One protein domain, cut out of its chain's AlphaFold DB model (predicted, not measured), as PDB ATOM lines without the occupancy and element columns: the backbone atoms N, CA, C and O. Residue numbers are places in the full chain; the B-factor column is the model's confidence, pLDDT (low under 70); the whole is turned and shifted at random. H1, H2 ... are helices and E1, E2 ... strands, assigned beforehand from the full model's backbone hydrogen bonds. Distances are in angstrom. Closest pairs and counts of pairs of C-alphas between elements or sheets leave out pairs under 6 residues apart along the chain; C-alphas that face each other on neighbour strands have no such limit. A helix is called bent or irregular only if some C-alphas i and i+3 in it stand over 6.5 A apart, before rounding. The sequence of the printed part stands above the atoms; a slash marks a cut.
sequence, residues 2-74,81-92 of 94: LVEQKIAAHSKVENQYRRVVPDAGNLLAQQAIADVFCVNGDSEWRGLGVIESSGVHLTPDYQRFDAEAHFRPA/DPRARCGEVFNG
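What this domain is: This is residues 2 to 74 and 81 to 92 of the 94 residues of the protein "Hydrogenase isoenzymes formation protein" of Escherichia coli (UniProt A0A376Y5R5). Picture an open, drawn-out chain with few contacts: a narrow ribbon of paired strands, E1 and E4 at one end and the hairpin E2 and E3 at the other. H2 leads into the ribbon and H3 and H4 lead away from it; H1 sticks out at the far end of a long link, and H5 is separate, beyond a cut. The 85 printed residues hold five helices and four strands in the order H1 H2 E1 E2 E3 E4 H3 H4 H5, with two antiparallel two-strand sheets, E1 - E4 and E2 - E3; the class is mixed. The whole is extended, with a radius of gyration of the C-alphas of 19.0 A, and flat, spanning 54 by 43 by 21 A.

Where its parts are: Find C-alpha 2 at (172.942, 118.875, 124.242), where H1, residues 2 to 7, begins its 8.7 A. H2, residues 27 to 36, covers 14.3 A from (161.546, 136.479, 142.174). Next come E1, 37 to 39; E2, 43 to 45; E3, 49 to 51; and E4, 56 to 58. H3, 60 to 65, covers 10.1 A and is irregular, C-alphas 61 and 64 being 7.6 A apart; H4 is 67 to 71. H5, 86 to 90, ends at (160.712, 132.171, 112.932).

How they stand to each other: H1 is apart from H2. Look at H2 and H3: close but not clearly touching, about perpendicular at 79 degrees, closest C-alphas Val 36 and Tyr 62, 6.3 A. E1 and E4 are antiparallel at 143 degrees, with N 38 and O 57 within hydrogen-bond range at 2.9 A. The hairpin E2 and E3, antiparallel at 134 degrees, has N 45 and O 49 at 2.8 A. H3 and H4 are close but not clearly touching, closest C-alphas Gln 63 and Ala 69, 7.4 A. H5 is apart from E2 and E3. H1, H2, H4 and H5 have every O i to N i+4 pair within range; H3 has 0 of 2, but 2 of 3 O i to N i+3 pairs.

The domain as a whole: The farthest C-alphas, of Ala 8 and Phe 71, are 54.7 A apart. Residues 75 to 80 are not printed; C-alphas 74 and 81 are 21.7 A apart across the cut. H1 to H2 is a long link of 19 residues. Mean pLDDT of the printed part is 93.2, and no printed residue is under 70.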
ATOM      1  N   LEU A   2     174.086 119.409 125.036       95.62
ATOM      2  CA  LEU A   2     172.942 118.875 124.242       95.62
ATOM      3  C   LEU A   2     173.291 117.634 123.396       95.62
ATOM      4  O   LEU A   2     172.550 116.655 123.390       95.62
ATOM      5  N   VAL A   3     174.439 117.648 122.708       96.56
ATOM      6  CA  VAL A   3     174.895 116.506 121.887       96.56
ATOM      7  C   VAL A   3     175.148 115.268 122.753       96.56
ATOM      8  O   VAL A   3     174.680 114.185 122.428       96.56
ATOM      9  N   GLU A   4     175.824 115.437 123.891       96.19
ATOM     10  CA  GLU A   4     176.041 114.363 124.876       96.19
ATOM     11  C   GLU A   4     174.720 113.782 125.392       96.19
ATOM     12  O   GLU A   4     174.557 112.567 125.384       96.19
ATOM     13  N   GLN A   5     173.755 114.628 125.768       96.88
ATOM     14  CA  GLN A   5     172.412 114.203 126.172       96.88
ATOM     15  C   GLN A   5     171.694 113.417 125.064       96.88
ATOM     16  O   GLN A   5     171.094 112.375 125.329       96.88
ATOM     17  N   LYS A   6     171.808 113.863 123.805       97.44
ATOM     18  CA  LYS A   6     171.243 113.161 122.645       97.44
ATOM     19  C   LYS A   6     171.881 111.787 122.437       97.44
ATOM     20  O   LYS A   6     171.149 110.828 122.212       97.44
ATOM     21  N   ILE A   7     173.210 111.693 122.529       98.19
ATOM     22  CA  ILE A   7     173.958 110.428 122.424       98.19
ATOM     23  C   ILE A   7     173.574 109.483 123.569       98.19
ATOM     24  O   ILE A   7     173.355 108.298 123.341       98.19
ATOM     25  N   ALA A   8     173.445 110.014 124.784       97.38
ATOM     26  CA  ALA A   8     173.083 109.258 125.979       97.38
ATOM     27  C   ALA A   8     171.575 108.963 126.105       97.38
ATOM     28  O   ALA A   8     171.167 108.348 127.087       97.38
ATOM     29  N   ALA A   9     170.746 109.419 125.156       97.25
ATOM     30  CA  ALA A   9     169.281 109.351 125.216       97.25
ATOM     31  C   ALA A   9     168.688 109.858 126.550       97.25
ATOM     32  O   ALA A   9     167.654 109.379 127.017       97.25
ATOM     33  N   HIS A  10     169.336 110.847 127.165       96.44
ATOM     34  CA  HIS A  10     168.945 111.422 128.444       96.44
ATOM     35  C   HIS A  10     168.589 112.892 128.244       96.44
ATOM     36  O   HIS A  10     169.422 113.655 127.777       96.44
ATOM     37  N   SER A  11     167.364 113.292 128.591       96.06
ATOM     38  CA  SER A  11     166.903 114.678 128.437       96.06
ATOM     39  C   SER A  11     166.848 115.376 129.790       96.06
ATOM     40  O   SER A  11     166.092 114.960 130.669       96.06
ATOM     41  N   LYS A  12     167.634 116.443 129.954       96.25
ATOM     42  CA  LYS A  12     167.667 117.259 131.169       96.25
ATOM     43  C   LYS A  12     167.849 118.738 130.836       96.25
ATOM     44  O   LYS A  12     168.691 119.110 130.022       96.25
ATOM     45  N   VAL A  13     167.103 119.594 131.534       95.25
ATOM     46  CA  VAL A  13     167.336 121.041 131.495       95.25
ATOM     47  C   VAL A  13     168.585 121.366 132.307       95.25
ATOM     48  O   VAL A  13     168.690 121.043 133.492       95.25
ATOM     49  N   GLU A  14     169.536 122.019 131.659       94.94
ATOM     50  CA  GLU A  14     170.801 122.419 132.255       94.94
ATOM     51  C   GLU A  14     171.056 123.902 131.982       94.94
ATOM     52  O   GLU A  14     170.913 124.392 130.862       94.94
ATOM     53  N   ASN A  15     171.457 124.626 133.023       95.62
ATOM     54  CA  ASN A  15     171.710 126.057 132.950       95.62
ATOM     55  C   ASN A  15     173.171 126.329 132.544       95.62
ATOM     56  O   ASN A  15     174.077 126.176 133.361       95.62
ATOM     57  N   GLN A  16     173.401 126.766 131.299       95.12
ATOM     58  CA  GLN A  16     174.737 127.178 130.819       95.12
ATOM     59  C   GLN A  16     175.088 128.629 131.132       95.12
ATOM     60  O   GLN A  16     176.200 129.076 130.852       95.12
ATOM     61  N   TYR A  17     174.155 129.374 131.717       96.56
ATOM     62  CA  TYR A  17     174.311 130.792 132.004       96.56
ATOM     63  C   TYR A  17     174.196 131.089 133.503       96.56
ATOM     64  O   TYR A  17     173.807 132.186 133.900       96.56
ATOM     65  N   ARG A  18     174.609 130.131 134.353       95.31
ATOM     66  CA  ARG A  18     174.539 130.200 135.831       95.31
ATOM     67  C   ARG A  18     175.166 131.445 136.447       95.31
ATOM     68  O   ARG A  18     174.773 131.849 137.532       95.31
ATOM     69  N   ARG A  19     176.140 132.061 135.770       96.88
ATOM     70  CA  ARG A  19     176.761 133.313 136.228       96.88
ATOM     71  C   ARG A  19     175.753 134.463 136.331       96.88
ATOM     72  O   ARG A  19     175.973 135.382 137.109       96.88
ATOM     73  N   VAL A  20     174.695 134.430 135.522       97.31
ATOM     74  CA  VAL A  20     173.717 135.519 135.386       97.31
ATOM     75  C   VAL A  20     172.295 135.052 135.692       97.31
ATOM     76  O   VAL A  20     171.485 135.859 136.131       97.31
ATOM     77  N   VAL A  21     171.985 133.768 135.488       96.88
ATOM     78  CA  VAL A  21     170.644 133.203 135.687       96.88
ATOM     79  C   VAL A  21     170.657 132.276 136.905       96.88
ATOM     80  O   VAL A  21     171.176 131.163 136.794       96.88
ATOM     81  N   PRO A  22     170.109 132.700 138.059       96.44
ATOM     82  CA  PRO A  22     169.884 131.827 139.208       96.44
ATOM     83  C   PRO A  22     168.783 130.804 138.923       96.44
ATOM     84  O   PRO A  22     167.870 131.082 138.147       96.44
ATOM     85  N   ASP A  23     168.805 129.665 139.615       95.88
ATOM     86  CA  ASP A  23     167.808 128.599 139.417       95.88
ATOM     87  C   ASP A  23     166.377 129.040 139.777       95.88
ATOM     88  O   ASP A  23     165.420 128.613 139.140       95.88
ATOM     89  N   ALA A  24     166.222 129.946 140.748       96.69
ATOM     90  CA  ALA A  24     164.927 130.541 141.094       96.69
ATOM     91  C   ALA A  24     164.482 131.659 140.123       96.69
ATOM     92  O   ALA A  24     163.358 132.152 140.210       96.69
ATOM     93  N   GLY A  25     165.359 132.094 139.213       96.81
ATOM     94  CA  GLY A  25     165.157 133.289 138.400       96.81
ATOM     95  C   GLY A  25     165.132 134.575 139.235       96.81
ATOM     96  O   GLY A  25     165.752 134.668 140.295       96.81
ATOM     97  N   ASN A  26     164.423 135.592 138.739       98.06
ATOM     98  CA  ASN A  26     164.221 136.857 139.444       98.06
ATOM     99  C   ASN A  26     162.836 136.873 140.107       98.06
ATOM    100  O   ASN A  26     161.838 137.168 139.452       98.06
ATOM    101  N   LEU A  27     162.794 136.580 141.409       98.12
ATOM    102  CA  LEU A  27     161.546 136.479 142.174       98.12
ATOM    103  C   LEU A  27     160.758 137.794 142.211       98.12
ATOM    104  O   LEU A  27     159.539 137.771 142.091       98.12
ATOM    105  N   LEU A  28     161.441 138.938 142.318       98.19
ATOM    106  CA  LEU A  28     160.782 140.245 142.337       98.19
ATOM    107  C   LEU A  28     160.089 140.531 140.999       98.19
ATOM    108  O   LEU A  28     158.953 140.995 140.971       98.19
ATOM    109  N   ALA A  29     160.758 140.220 139.886       97.88
ATOM    110  CA  ALA A  29     160.173 140.382 138.558       97.88
ATOM    111  C   ALA A  29     159.005 139.413 138.327       97.88
ATOM    112  O   ALA A  29     157.980 139.819 137.794       97.88
ATOM    113  N   GLN A  30     159.133 138.154 138.760       98.00
ATOM    114  CA  GLN A  30     158.045 137.174 138.673       98.00
ATOM    115  C   GLN A  30     156.811 137.629 139.462       98.00
ATOM    116  O   GLN A  30     155.701 137.537 138.952       98.00
ATOM    117  N   GLN A  31     157.003 138.166 140.671       98.19
ATOM    118  CA  GLN A  31     155.919 138.723 141.484       98.19
ATOM    119  C   GLN A  31     155.257 139.923 140.807       98.19
ATOM    120  O   GLN A  31     154.036 139.972 140.738       98.19
ATOM    121  N   ALA A  32     156.042 140.852 140.256       97.94
ATOM    122  CA  ALA A  32     155.501 142.005 139.541       97.94
ATOM    123  C   ALA A  32     154.697 141.591 138.296       97.94
ATOM    124  O   ALA A  32     153.627 142.138 138.042       97.94
ATOM    125  N   ILE A  33     155.183 140.603 137.535       97.50
ATOM    126  CA  ILE A  33     154.451 140.060 136.384       97.50
ATOM    127  C   ILE A  33     153.146 139.404 136.845       97.50
ATOM    128  O   ILE A  33     152.114 139.668 136.247       97.50
ATOM    129  N   ALA A  34     153.179 138.595 137.908       96.50
ATOM    130  CA  ALA A  34     151.998 137.901 138.421       96.50
ATOM    131  C   ALA A  34     150.946 138.843 139.037       96.50
ATOM    132  O   ALA A  34     149.764 138.517 139.030       96.50
ATOM    133  N   ASP A  35     151.367 139.990 139.572       97.75
ATOM    134  CA  ASP A  35     150.467 141.015 140.112       97.75
ATOM    135  C   ASP A  35     149.723 141.763 138.993       97.75
ATOM    136  O   ASP A  35     148.525 142.034 139.086       97.75
ATOM    137  N   VAL A  36     150.426 142.065 137.897       97.94
ATOM    138  CA  VAL A  36     149.912 142.928 136.823       97.94
ATOM    139  C   VAL A  36     149.264 142.140 135.688       97.94
ATOM    140  O   VAL A  36     148.307 142.627 135.088       97.94
ATOM    141  N   PHE A  37     149.757 140.941 135.377       97.00
ATOM    142  CA  PHE A  37     149.348 140.164 134.207       97.00
ATOM    143  C   PHE A  37     148.799 138.788 134.574       97.00
ATOM    144  O   PHE A  37     149.297 138.107 135.471       97.00
ATOM    145  N   CYS A  38     147.820 138.328 133.800       95.50
ATOM    146  CA  CYS A  38     147.339 136.955 133.819       95.50
ATOM    147  C   CYS A  38     147.329 136.367 132.405       95.50
ATOM    148  O   CYS A  38     147.062 137.066 131.427       95.50
ATOM    149  N   VAL A  39     147.619 135.068 132.302       94.25
ATOM    150  CA  VAL A  39     147.442 134.334 131.046       94.25
ATOM    151  C   VAL A  39     145.949 134.139 130.831       94.25
ATOM    152  O   VAL A  39     145.263 133.596 131.700       94.25
ATOM    153  N   ASN A  40     145.443 134.590 129.692       89.56
ATOM    154  CA  ASN A  40     144.050 134.419 129.326       89.56
ATOM    155  C   ASN A  40     143.922 134.341 127.805       89.56
ATOM    156  O   ASN A  40     144.375 135.229 127.086       89.56
ATOM    157  N   GLY A  41     143.279 133.269 127.348       88.06
ATOM    158  CA  GLY A  41     143.009 133.026 125.941       88.06
ATOM    159  C   GLY A  41     144.242 132.707 125.102       88.06
ATOM    160  O   GLY A  41     145.365 132.512 125.582       88.06
ATOM    161  N   ASP A  42     143.985 132.653 123.805       92.12
ATOM    162  CA  ASP A  42     144.980 132.374 122.787       92.12
ATOM    163  C   ASP A  42     145.423 133.692 122.159       92.12
ATOM    164  O   ASP A  42     144.636 134.635 122.053       92.12
ATOM    165  N   SER A  43     146.676 133.762 121.724       90.88
ATOM    166  CA  SER A  43     147.198 134.941 121.034       90.88
ATOM    167  C   SER A  43     147.706 134.561 119.663       90.88
ATOM    168  O   SER A  43     148.336 133.518 119.484       90.88
ATOM    169  N   GLU A  44     147.480 135.441 118.695       89.12
ATOM    170  CA  GLU A  44     148.163 135.372 117.414       89.12
ATOM    171  C   GLU A  44     149.621 135.811 117.590       89.12
ATOM    172  O   GLU A  44     149.913 136.903 118.078       89.12
ATOM    173  N   TRP A  45     150.544 134.946 117.188       87.81
ATOM    174  CA  TRP A  45     151.960 135.247 117.062       87.81
ATOM    175  C   TRP A  45     152.274 135.354 115.579       87.81
ATOM    176  O   TRP A  45     152.179 134.380 114.828       87.81
ATOM    177  N   ARG A  46     152.647 136.554 115.138       85.12
ATOM    178  CA  ARG A  46     152.930 136.817 113.727       85.12
ATOM    179  C   ARG A  46     153.960 135.823 113.175       85.12
ATOM    180  O   ARG A  46     155.054 135.693 113.718       85.12
ATOM    181  N   GLY A  47     153.603 135.131 112.093       82.81
ATOM    182  CA  GLY A  47     154.436 134.104 111.459       82.81
ATOM    183  C   GLY A  47     154.418 132.721 112.131       82.81
ATOM    184  O   GLY A  47     154.929 131.777 111.536       82.81
ATOM    185  N   LEU A  48     153.816 132.581 113.317       86.19
ATOM    186  CA  LEU A  48     153.640 131.308 114.036       86.19
ATOM    187  C   LEU A  48     152.168 130.875 114.136       86.19
ATOM    188  O   LEU A  48     151.892 129.704 114.383       86.19
ATOM    189  N   GLY A  49     151.234 131.799 113.900       86.56
ATOM    190  CA  GLY A  49     149.799 131.560 114.020       86.56
ATOM    191  C   GLY A  49     149.298 131.743 115.451       86.56
ATOM    192  O   GLY A  49     149.966 132.346 116.290       86.56
ATOM    193  N   VAL A  50     148.092 131.251 115.725       90.62
ATOM    194  CA  VAL A  50     147.496 131.312 117.064       90.62
ATOM    195  C   VAL A  50     148.134 130.252 117.959       90.62
ATOM    196  O   VAL A  50     148.159 129.076 117.601       90.62
ATOM    197  N   ILE A  51     148.643 130.674 119.116       92.19
ATOM    198  CA  ILE A  51     149.226 129.790 120.127       92.19
ATOM    199  C   ILE A  51     148.297 129.739 121.337       92.19
ATOM    200  O   ILE A  51     147.972 130.776 121.931       92.19
ATOM    201  N   GLU A  52     147.917 128.523 121.717       94.12
ATOM    202  CA  GLU A  52     147.051 128.268 122.866       94.12
ATOM    203  C   GLU A  52     147.667 128.786 124.171       94.12
ATOM    204  O   GLU A  52     148.862 128.603 124.416       94.12
ATOM    205  N   SER A  53     146.851 129.409 125.028       93.12
ATOM    206  CA  SER A  53     147.279 129.900 126.356       93.12
ATOM    207  C   SER A  53     148.513 130.816 126.326       93.12
ATOM    208  O   SER A  53     149.336 130.808 127.244       93.12
ATOM    209  N   SER A  54     148.666 131.592 125.252       94.62
ATOM    210  CA  SER A  54     149.771 132.545 125.084       94.62
ATOM    211  C   SER A  54     149.334 134.006 125.184       94.62
ATOM    212  O   SER A  54     150.189 134.894 125.209       94.62
ATOM    213  N   GLY A  55     148.023 134.260 125.250       93.38
ATOM    214  CA  GLY A  55     147.472 135.587 125.489       93.38
ATOM    215  C   GLY A  55     147.712 136.032 126.923       93.38
ATOM    216  O   GLY A  55     147.601 135.243 127.864       93.38
ATOM    217  N   VAL A  56     148.050 137.308 127.093       94.75
ATOM    218  CA  VAL A  56     148.205 137.935 128.405       94.75
ATOM    219  C   VAL A  56     147.317 139.161 128.492       94.75
ATOM    220  O   VAL A  56     147.256 139.965 127.567       94.75
ATOM    221  N   HIS A  57     146.647 139.307 129.625       94.44
ATOM    222  CA  HIS A  57     145.788 140.442 129.924       94.44
ATOM    223  C   HIS A  57     146.195 141.071 131.249       94.44
ATOM    224  O   HIS A  57     146.860 140.437 132.072       94.44
ATOM    225  N   LEU A  58     145.789 142.323 131.458       96.62
ATOM    226  CA  LEU A  58     145.945 142.968 132.754       96.62
ATOM    227  C   LEU A  58     144.976 142.358 133.772       96.62
ATOM    228  O   LEU A  58     143.822 142.051 133.459       96.62
ATOM    229  N   THR A  59     145.441 142.203 135.008       96.44
ATOM    230  CA  THR A  59     144.597 141.765 136.121       96.44
ATOM    231  C   THR A  59     143.506 142.807 136.419       96.44
ATOM    232  O   THR A  59     143.641 143.980 136.050       96.44
ATOM    233  N   PRO A  60     142.400 142.421 137.092       95.00
ATOM    234  CA  PRO A  60     141.285 143.331 137.371       95.00
ATOM    235  C   PRO A  60     141.705 144.644 138.047       95.00
ATOM    236  O   PRO A  60     141.219 145.710 137.671       95.00
ATOM    237  N   ASP A  61     142.664 144.582 138.974       96.88
ATOM    238  CA  ASP A  61     143.162 145.746 139.718       96.88
ATOM    239  C   ASP A  61     143.902 146.757 138.823       96.88
ATOM    240  O   ASP A  61     143.981 147.951 139.134       96.88
ATOM    241  N   TYR A  62     144.393 146.302 137.667       96.88
ATOM    242  CA  TYR A  62     145.143 147.099 136.702       96.88
ATOM    243  C   TYR A  62     144.347 147.431 135.429       96.88
ATOM    244  O   TYR A  62     144.859 148.158 134.577       96.88
ATOM    245  N   GLN A  63     143.072 147.029 135.316       94.44
ATOM    246  CA  GLN A  63     142.245 147.284 134.124       94.44
ATOM    247  C   GLN A  63     142.102 148.759 133.743       94.44
ATOM    248  O   GLN A  63     141.884 149.079 132.579       94.44
ATOM    249  N   ARG A  64     142.258 149.691 134.692       96.31
ATOM    250  CA  ARG A  64     142.254 151.132 134.381       96.31
ATOM    251  C   ARG A  64     143.352 151.549 133.390       96.31
ATOM    252  O   ARG A  64     143.281 152.649 132.851       96.31
ATOM    253  N   PHE A  65     144.372 150.712 133.204       96.62
ATOM    254  CA  PHE A  65     145.473 150.917 132.265       96.62
ATOM    255  C   PHE A  65     145.301 150.136 130.954       96.62
ATOM    256  O   PHE A  65     146.142 150.251 130.066       96.62
ATOM    257  N   ASP A  66     144.228 149.354 130.820       95.50
ATOM    258  CA  ASP A  66     143.961 148.536 129.642       95.50
ATOM    259  C   ASP A  66     143.361 149.389 128.512       95.50
ATOM    260  O   ASP A  66     142.208 149.834 128.559       95.50
ATOM    261  N   ALA A  67     144.165 149.629 127.475       94.38
ATOM    262  CA  ALA A  67     143.742 150.373 126.296       94.38
ATOM    263  C   ALA A  67     142.730 149.597 125.438       94.38
ATOM    264  O   ALA A  67     141.848 150.219 124.843       94.38
ATOM    265  N   GLU A  68     142.810 148.267 125.384       91.56
ATOM    266  CA  GLU A  68     141.846 147.450 124.642       91.56
ATOM    267  C   GLU A  68     140.468 147.532 125.298       91.56
ATOM    268  O   GLU A  68     139.467 147.761 124.613       91.56
ATOM    269  N   ALA A  69     140.415 147.463 126.631       91.06
ATOM    270  CA  ALA A  69     139.177 147.633 127.386       91.06
ATOM    271  C   ALA A  69     138.600 149.056 127.258       91.06
ATOM    272  O   ALA A  69     137.376 149.224 127.165       91.06
ATOM    273  N   HIS A  70     139.469 150.076 127.238       94.50
ATOM    274  CA  HIS A  70     139.068 151.481 127.156       94.50
ATOM    275  C   HIS A  70     138.570 151.884 125.761       94.50
ATOM    276  O   HIS A  70     137.493 152.467 125.638       94.50
ATOM    277  N   PHE A  71     139.336 151.582 124.709       95.50
ATOM    278  CA  PHE A  71     139.045 152.041 123.347       95.50
ATOM    279  C   PHE A  71     138.229 151.048 122.522       95.50
ATOM    280  O   PHE A  71     137.619 151.461 121.538       95.50
ATOM    281  N   ARG A  72     138.198 149.767 122.913       92.75
ATOM    282  CA  ARG A  72     137.474 148.687 122.220       92.75
ATOM    283  C   ARG A  72     137.713 148.708 120.702       92.75
ATOM    284  O   ARG A  72     136.758 148.869 119.937       92.75
ATOM    285  N   PRO A  73     138.979 148.609 120.256       91.25
ATOM    286  CA  PRO A  73     139.295 148.644 118.836       91.25
ATOM    287  C   PRO A  73     138.592 147.498 118.098       91.25
ATOM    288  O   PRO A  73     138.435 146.395 118.625       91.25
ATOM    289  N   ALA A  74     138.165 147.758 116.863       89.56
ATOM    290  CA  ALA A  74     137.633 146.707 116.008       89.56
ATOM    291  C   ALA A  74     138.754 145.708 115.654       89.56
ATOM    292  O   ALA A  74     139.864 146.149 115.341       89.56
ATOM    293  N   ASP A  81     152.517 139.704 103.646       78.50
ATOM    294  CA  ASP A  81     152.764 139.644 102.194       78.50
ATOM    295  C   ASP A  81     152.989 138.169 101.805       78.50
ATOM    296  O   ASP A  81     153.849 137.527 102.409       78.50
ATOM    297  N   PRO A  82     152.286 137.618 100.797       76.69
ATOM    298  CA  PRO A  82     152.450 136.222 100.383       76.69
ATOM    299  C   PRO A  82     153.884 135.830  99.989       76.69
ATOM    300  O   PRO A  82     154.200 134.649  99.898       76.69
ATOM    301  N   ARG A  83     154.757 136.807  99.714       83.06
ATOM    302  CA  ARG A  83     156.181 136.604  99.403       83.06
ATOM    303  C   ARG A  83     157.075 136.640 100.644       83.06
ATOM    304  O   ARG A  83     158.272 136.371 100.532       83.06
ATOM    305  N   ALA A  84     156.543 137.023 101.803       83.19
ATOM    306  CA  ALA A  84     157.297 137.090 103.042       83.19
ATOM    307  C   ALA A  84     157.578 135.679 103.568       83.19
ATOM    308  O   ALA A  84     156.674 134.880 103.782       83.19
ATOM    309  N   ARG A  85     158.853 135.402 103.844       85.19
ATOM    310  CA  ARG A  85     159.318 134.138 104.438       85.19
ATOM    311  C   ARG A  85     159.608 134.276 105.933       85.19
ATOM    312  O   ARG A  85     160.316 133.464 106.512       85.19
ATOM    313  N   CYS A  86     159.081 135.322 106.573       84.38
ATOM    314  CA  CYS A  86     159.321 135.590 107.993       84.38
ATOM    315  C   CYS A  86     158.848 134.428 108.875       84.38
ATOM    316  O   CYS A  86     159.556 134.067 109.808       84.38
ATOM    317  N   GLY A  87     157.714 133.799 108.543       84.69
ATOM    318  CA  GLY A  87     157.244 132.598 109.243       84.69
ATOM    319  C   GLY A  87     158.233 131.430 109.159       84.69
ATOM    320  O   GLY A  87     158.537 130.823 110.180       84.69
ATOM    321  N   GLU A  88     158.812 131.180 107.976       87.62
ATOM    322  CA  GLU A  88     159.843 130.145 107.761       87.62
ATOM    323  C   GLU A  88     161.146 130.426 108.525       87.62
ATOM    324  O   GLU A  88     161.872 129.514 108.915       87.62
ATOM    325  N   VAL A  89     161.463 131.701 108.753       89.62
ATOM    326  CA  VAL A  89     162.616 132.084 109.579       89.62
ATOM    327  C   VAL A  89     162.294 131.887 111.062       89.62
ATOM    328  O   VAL A  89     163.095 131.312 111.795       89.62
ATOM    329  N   PHE A  90     161.112 132.314 111.526       87.75
ATOM    330  CA  PHE A  90     160.712 132.171 112.932       87.75
ATOM    331  C   PHE A  90     160.553 130.713 113.371       87.75
ATOM    332  O   PHE A  90     160.816 130.399 114.530       87.75
ATOM    333  N   ASN A  91     160.154 129.823 112.464       87.75
ATOM    334  CA  ASN A  91     160.015 128.397 112.749       87.75
ATOM    335  C   ASN A  91     161.307 127.584 112.496       87.75
ATOM    336  O   ASN A  91     161.317 126.377 112.741       87.75
ATOM    337  N   GLY A  92     162.385 128.225 112.027       89.38
ATOM    338  CA  GLY A  92     163.680 127.588 111.774       89.38
ATOM    339  C   GLY A  92     163.708 126.632 110.576       89.38
ATOM    340  O   GLY A  92     164.541 125.725 110.547       89.38
TER     341      GLY A  92